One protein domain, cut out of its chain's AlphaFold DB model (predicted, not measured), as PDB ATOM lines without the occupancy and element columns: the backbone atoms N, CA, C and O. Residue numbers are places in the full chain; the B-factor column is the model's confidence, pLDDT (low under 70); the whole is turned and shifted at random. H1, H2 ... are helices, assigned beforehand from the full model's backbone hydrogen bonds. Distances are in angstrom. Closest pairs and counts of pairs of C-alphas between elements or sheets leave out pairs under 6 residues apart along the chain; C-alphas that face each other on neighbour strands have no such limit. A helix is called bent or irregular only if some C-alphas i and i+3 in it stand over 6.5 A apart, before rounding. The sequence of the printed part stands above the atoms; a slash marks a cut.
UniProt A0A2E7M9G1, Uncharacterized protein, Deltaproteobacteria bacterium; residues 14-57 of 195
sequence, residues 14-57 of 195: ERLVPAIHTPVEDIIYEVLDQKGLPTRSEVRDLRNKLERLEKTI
ATOM      1  N   GLU A  14     185.079 227.775  79.032       65.81
ATOM      2  CA  GLU A  14     185.822 228.506  80.078       65.81
ATOM      3  C   GLU A  14     185.274 229.911  80.376       65.81
ATOM      4  O   GLU A  14     185.464 230.420  81.481       65.81
ATOM      5  N   ARG A  15     184.550 230.533  79.435       64.25
ATOM      6  CA  ARG A  15     183.898 231.836  79.658       64.25
ATOM      7  C   ARG A  15     182.456 231.751  80.138       64.25
ATOM      8  O   ARG A  15     182.019 232.646  80.855       64.25
ATOM      9  N   LEU A  16     181.721 230.708  79.760       65.50
ATOM     10  CA  LEU A  16     180.335 230.523  80.199       65.50
ATOM     11  C   LEU A  16     180.236 229.852  81.567       65.50
ATOM     12  O   LEU A  16     179.297 230.142  82.303       65.50
ATOM     13  N   VAL A  17     181.202 229.007  81.940       64.06
ATOM     14  CA  VAL A  17     181.181 228.297  83.226       64.06
ATOM     15  C   VAL A  17     181.088 229.269  84.413       64.06
ATOM     16  O   VAL A  17     180.136 229.127  85.173       64.06
ATOM     17  N   PRO A  18     181.928 230.314  84.561       64.12
ATOM     18  CA  PRO A  18     181.811 231.232  85.699       64.12
ATOM     19  C   PRO A  18     180.522 232.066  85.688       64.12
ATOM     20  O   PRO A  18     180.012 232.413  86.745       64.12
ATOM     21  N   ALA A  19     179.994 232.385  84.499       67.94
ATOM     22  CA  ALA A  19     178.807 233.226  84.333       67.94
ATOM     23  C   ALA A  19     177.489 232.486  84.623       67.94
ATOM     24  O   ALA A  19     176.482 233.122  84.918       67.94
ATOM     25  N   ILE A  20     177.493 231.154  84.521       68.00
ATOM     26  CA  ILE A  20     176.332 230.304  84.811       68.00
ATOM     27  C   ILE A  20     176.447 229.684  86.209       68.00
ATOM     28  O   ILE A  20     175.431 229.470  86.861       68.00
ATOM     29  N   HIS A  21     177.662 229.423  86.701       63.06
ATOM     30  CA  HIS A  21     177.857 228.777  88.001       63.06
ATOM     31  C   HIS A  21     177.403 229.658  89.165       63.06
ATOM     32  O   HIS A  21     176.701 229.172  90.045       63.06
ATOM     33  N   THR A  22     177.718 230.957  89.133       71.19
ATOM     34  CA  THR A  22     177.345 231.890  90.204       71.19
ATOM     35  C   THR A  22     175.828 232.042  90.388       71.19
ATOM     36  O   THR A  22     175.368 231.844  91.510       71.19
ATOM     37  N   PRO A  23     174.998 232.280  89.348       75.12
ATOM     38  CA  PRO A  23     173.551 232.377  89.545       75.12
ATOM     39  C   PRO A  23     172.909 231.030  89.894       75.12
ATOM     40  O   PRO A  23     171.903 230.999  90.593       75.12
ATOM     41  N   VAL A  24     173.462 229.909  89.419       73.88
ATOM     42  CA  VAL A  24     172.933 228.583  89.762       73.88
ATOM     43  C   VAL A  24     173.249 228.231  91.214       73.88
ATOM     44  O   VAL A  24     172.382 227.685  91.886       73.88
ATOM     45  N   GLU A  25     174.434 228.574  91.722       74.38
ATOM     46  CA  GLU A  25     174.758 228.417  93.143       74.38
ATOM     47  C   GLU A  25     173.829 229.250  94.021       74.38
ATOM     48  O   GLU A  25     173.250 228.700  94.952       74.38
ATOM     49  N   ASP A  26     173.605 230.522  93.688       76.25
ATOM     50  CA  ASP A  26     172.718 231.391  94.467       76.25
ATOM     51  C   ASP A  26     171.270 230.875  94.470       76.25
ATOM     52  O   ASP A  26     170.655 230.790  95.531       76.25
ATOM     53  N   ILE A  27     170.747 230.426  93.321       77.12
ATOM     54  CA  ILE A  27     169.407 229.819  93.232       77.12
ATOM     55  C   ILE A  27     169.345 228.512  94.031       77.12
ATOM     56  O   ILE A  27     168.343 228.235  94.688       77.12
ATOM     57  N   ILE A  28     170.395 227.689  93.989       72.88
ATOM     58  CA  ILE A  28     170.449 226.452  94.770       72.88
ATOM     59  C   ILE A  28     170.453 226.787  96.262       72.88
ATOM     60  O   ILE A  28     169.647 226.216  96.988       72.88
ATOM     61  N   TYR A  29     171.287 227.714  96.733       73.94
ATOM     62  CA  TYR A  29     171.324 228.084  98.148       73.94
ATOM     63  C   TYR A  29     170.019 228.737  98.608       73.94
ATOM     64  O   TYR A  29     169.510 228.352  99.655       73.94
ATOM     65  N   GLU A  30     169.417 229.622  97.812       77.12
ATOM     66  CA  GLU A  30     168.122 230.235  98.121       77.12
ATOM     67  C   GLU A  30     167.000 229.188  98.195       77.12
ATOM     68  O   GLU A  30     166.193 229.208  99.121       77.12
ATOM     69  N   VAL A  31     166.970 228.216  97.277       73.12
ATOM     70  CA  VAL A  31     165.987 227.123  97.316       73.12
ATOM     71  C   VAL A  31     166.249 226.180  98.491       73.12
ATOM     72  O   VAL A  31     165.293 225.732  99.120       73.12
ATOM     73  N   LEU A  32     167.509 225.868  98.815       70.19
ATOM     74  CA  LEU A  32     167.855 225.032  99.970       70.19
ATOM     75  C   LEU A  32     167.456 225.712 101.297       70.19
ATOM     76  O   LEU A  32     166.975 225.020 102.196       70.19
ATOM     77  N   ASP A  33     167.591 227.039 101.385       70.81
ATOM     78  CA  ASP A  33     167.236 227.849 102.560       70.81
ATOM     79  C   ASP A  33     165.709 228.046 102.672       70.81
ATOM     80  O   ASP A  33     165.115 227.779 103.715       70.81
ATOM     81  N   GLN A  34     165.023 228.368 101.564       73.31
ATOM     82  CA  GLN A  34     163.554 228.478 101.513       73.31
ATOM     83  C   GLN A  34     162.841 227.149 101.790       73.31
ATOM     84  O   GLN A  34     161.739 227.131 102.341       73.31
ATOM     85  N   LYS A  35     163.440 226.020 101.394       69.00
ATOM     86  CA  LYS A  35     162.874 224.682 101.631       69.00
ATOM     87  C   LYS A  35     163.131 224.180 103.054       69.00
ATOM     88  O   LYS A  35     162.614 223.115 103.386       69.00
ATOM     89  N   GLY A  36     163.900 224.912 103.870       72.69
ATOM     90  CA  GLY A  36     164.181 224.556 105.259       72.69
ATOM     91  C   GLY A  36     164.777 223.157 105.384       72.69
ATOM     92  O   GLY A  36     164.319 222.361 106.205       72.69
ATOM     93  N   LEU A  37     165.728 222.806 104.510       78.56
ATOM     94  CA  LEU A  37     166.317 221.474 104.563       78.56
ATOM     95  C   LEU A  37     167.083 221.305 105.878       78.56
ATOM     96  O   LEU A  37     167.897 222.164 106.225       78.56
ATOM     97  N   PRO A  38     166.834 220.206 106.610       76.69
ATOM     98  CA  PRO A  38     167.363 220.045 107.949       76.69
ATOM     99  C   PRO A  38     168.888 220.064 107.927       76.69
ATOM    100  O   PRO A  38     169.533 219.432 107.080       76.69
ATOM    101  N   THR A  39     169.478 220.782 108.880       84.25
ATOM    102  CA  THR A  39     170.935 220.863 108.997       84.25
ATOM    103  C   THR A  39     171.528 219.471 109.250       84.25
ATOM    104  O   THR A  39     170.890 218.581 109.818       84.25
ATOM    105  N   ARG A  40     172.791 219.238 108.862       82.56
ATOM    106  CA  ARG A  40     173.464 217.945 109.132       82.56
ATOM    107  C   ARG A  40     173.458 217.586 110.625       82.56
ATOM    108  O   ARG A  40     173.417 216.403 110.965       82.56
ATOM    109  N   SER A  41     173.499 218.594 111.498       83.50
ATOM    110  CA  SER A  41     173.321 218.454 112.945       83.50
ATOM    111  C   SER A  41     171.931 217.944 113.305       83.50
ATOM    112  O   SER A  41     171.834 216.955 114.021       83.50
ATOM    113  N   GLU A  42     170.867 218.530 112.757       81.69
ATOM    114  CA  GLU A  42     169.490 218.088 113.019       81.69
ATOM    115  C   GLU A  42     169.249 216.652 112.563       81.69
ATOM    116  O   GLU A  42     168.660 215.861 113.297       81.69
ATOM    117  N   VAL A  43     169.762 216.268 111.389       91.31
ATOM    118  CA  VAL A  43     169.667 214.882 110.902       91.31
ATOM    119  C   VAL A  43     170.396 213.920 111.844       91.31
ATOM    120  O   VAL A  43     169.892 212.835 112.151       91.31
ATOM    121  N   ARG A  44     171.574 214.312 112.345       91.88
ATOM    122  CA  ARG A  44     172.324 213.527 113.333       91.88
ATOM    123  C   ARG A  44     171.560 213.410 114.652       91.88
ATOM    124  O   ARG A  44     171.507 212.323 115.222       91.88
ATOM    125  N   ASP A  45     170.947 214.489 115.116       92.81
ATOM    126  CA  ASP A  45     170.165 214.504 116.350       92.81
ATOM    127  C   ASP A  45     168.898 213.659 116.234       92.81
ATOM    128  O   ASP A  45     168.573 212.914 117.160       92.81
ATOM    129  N   LEU A  46     168.213 213.705 115.090       90.88
ATOM    130  CA  LEU A  46     167.075 212.835 114.797       90.88
ATOM    131  C   LEU A  46     167.484 211.362 114.808       90.88
ATOM    132  O   LEU A  46     166.812 210.556 115.449       90.88
ATOM    133  N   ARG A  47     168.617 211.011 114.190       96.69
ATOM    134  CA  ARG A  47     169.158 209.646 114.245       96.69
ATOM    135  C   ARG A  47     169.435 209.203 115.683       96.69
ATOM    136  O   ARG A  47     169.007 208.124 116.076       96.69
ATOM    137  N   ASN A  48     170.091 210.048 116.480       96.56
ATOM    138  CA  ASN A  48     170.378 209.743 117.884       96.56
ATOM    139  C   ASN A  48     169.089 209.573 118.709       96.56
ATOM    140  O   ASN A  48     169.033 208.739 119.612       96.56
ATOM    141  N   LYS A  49     168.046 210.365 118.426       97.25
ATOM    142  CA  LYS A  49     166.729 210.226 119.066       97.25
ATOM    143  C   LYS A  49     166.052 208.914 118.675       97.25
ATOM    144  O   LYS A  49     165.536 208.239 119.560       97.25
ATOM    145  N   LEU A  50     166.085 208.544 117.395       97.31
ATOM    146  CA  LEU A  50     165.539 207.272 116.917       97.31
ATOM    147  C   LEU A  50     166.225 206.080 117.588       97.31
ATOM    148  O   LEU A  50     165.536 205.208 118.101       97.31
ATOM    149  N   GLU A  51     167.553 206.094 117.688       97.75
ATOM    150  CA  GLU A  51     168.316 205.026 118.348       97.75
ATOM    151  C   GLU A  51     167.967 204.897 119.845       97.75
ATOM    152  O   GLU A  51     167.823 203.796 120.378       97.75
ATOM    153  N   ARG A  52     167.747 206.024 120.539       97.44
ATOM    154  CA  ARG A  52     167.263 206.018 121.934       97.44
ATOM    155  C   ARG A  52     165.847 205.460 122.057       97.44
ATOM    156  O   ARG A  52     165.577 204.711 122.995       97.44
ATOM    157  N   LEU A  53     164.945 205.838 121.150       97.56
ATOM    158  CA  LEU A  53     163.570 205.333 121.138       97.56
ATOM    159  C   LEU A  53     163.534 203.829 120.870       97.56
ATOM    160  O   LEU A  53     162.850 203.114 121.593       97.56
ATOM    161  N   GLU A  54     164.314 203.344 119.908       98.31
ATOM    162  CA  GLU A  54     164.432 201.918 119.599       98.31
ATOM    163  C   GLU A  54     164.917 201.121 120.816       98.31
ATOM    164  O   GLU A  54     164.301 200.122 121.190       98.31
ATOM    165  N   LYS A  55     165.939 201.624 121.520       98.25
ATOM    166  CA  LYS A  55     166.403 201.015 122.771       98.25
ATOM    167  C   LYS A  55     165.324 201.010 123.859       98.25
ATOM    168  O   LYS A  55     165.124 199.996 124.515       98.25
ATOM    169  N   THR A  56     164.594 202.114 124.015       98.31
ATOM    170  CA  THR A  56     163.514 202.223 125.013       98.31
ATOM    171  C   THR A  56     162.381 201.238 124.714       98.31
ATOM    172  O   THR A  56     161.842 200.621 125.628       98.31
ATOM    173  N   ILE A  57     162.034 201.054 123.437       98.38
ATOM    174  CA  ILE A  57     161.033 200.071 123.005       98.38
ATOM    175  C   ILE A  57     161.512 198.647 123.305       98.38
ATOM    176  O   ILE A  57     160.727 197.846 123.816       98.38
TER     177      ILE A  57
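Overview. This is residues 14 to 57 of the 195 residues of an uncharacterized protein of Deltaproteobacteria bacterium (UniProt A0A2E7M9G1). Two helices, H1 and then H2, are strung one after the other along one long axis, with a five-residue link as a step between them; they do not fold back on each other, and there is no common core. H1 has a slight kink in its first half, and H2 carries the line on past the link. The printed part has 44 residues, with two named helices in the order H1, H2 and no named strand; the class is all helix. The whole is an extended rod, with a radius of gyration of the C-alphas of 18.1 A and spans of 58 by 21 by 11 A.

Along the chain. H1, residues 14 to 34, begins with C-alpha 14 at (185.822, 228.506, 80.078) and measures 30.9 A from first to last C-alpha. C-alpha 34 is at (163.554, 228.478, 101.513). Residues 35 to 39 form the link. H2, residues 40 to 57, measures 25.8 A and ends with C-alpha 57 at (161.033, 200.071, 123.005).

Arrangement. H1 has a kink of 25 degrees near residue 21. It is neither bent nor irregular, but only just: C-alphas 15 and 18 are 6.4 A apart. A tight link of 5 residues joins H1 to H2. H1 and H2 are apart, with no C-alpha of the one within 8 A of the other. Residues 14 to 37, 39 to 45 and 47 to 57 stand free. Every O i to N i+4 pair is within hydrogen-bond range in H2, and 13 of 17 are in H1.

Size, cuts and confidence. The two C-alphas farthest apart, those of Arg 15 and Ile 57, are 58.4 A apart. The printed part has no cut and no long link. The mean pLDDT of the printed part is 80.7; that of H1 is 71 and that of H2 is 94. Residues 14 to 21 and residue 35 are under 70.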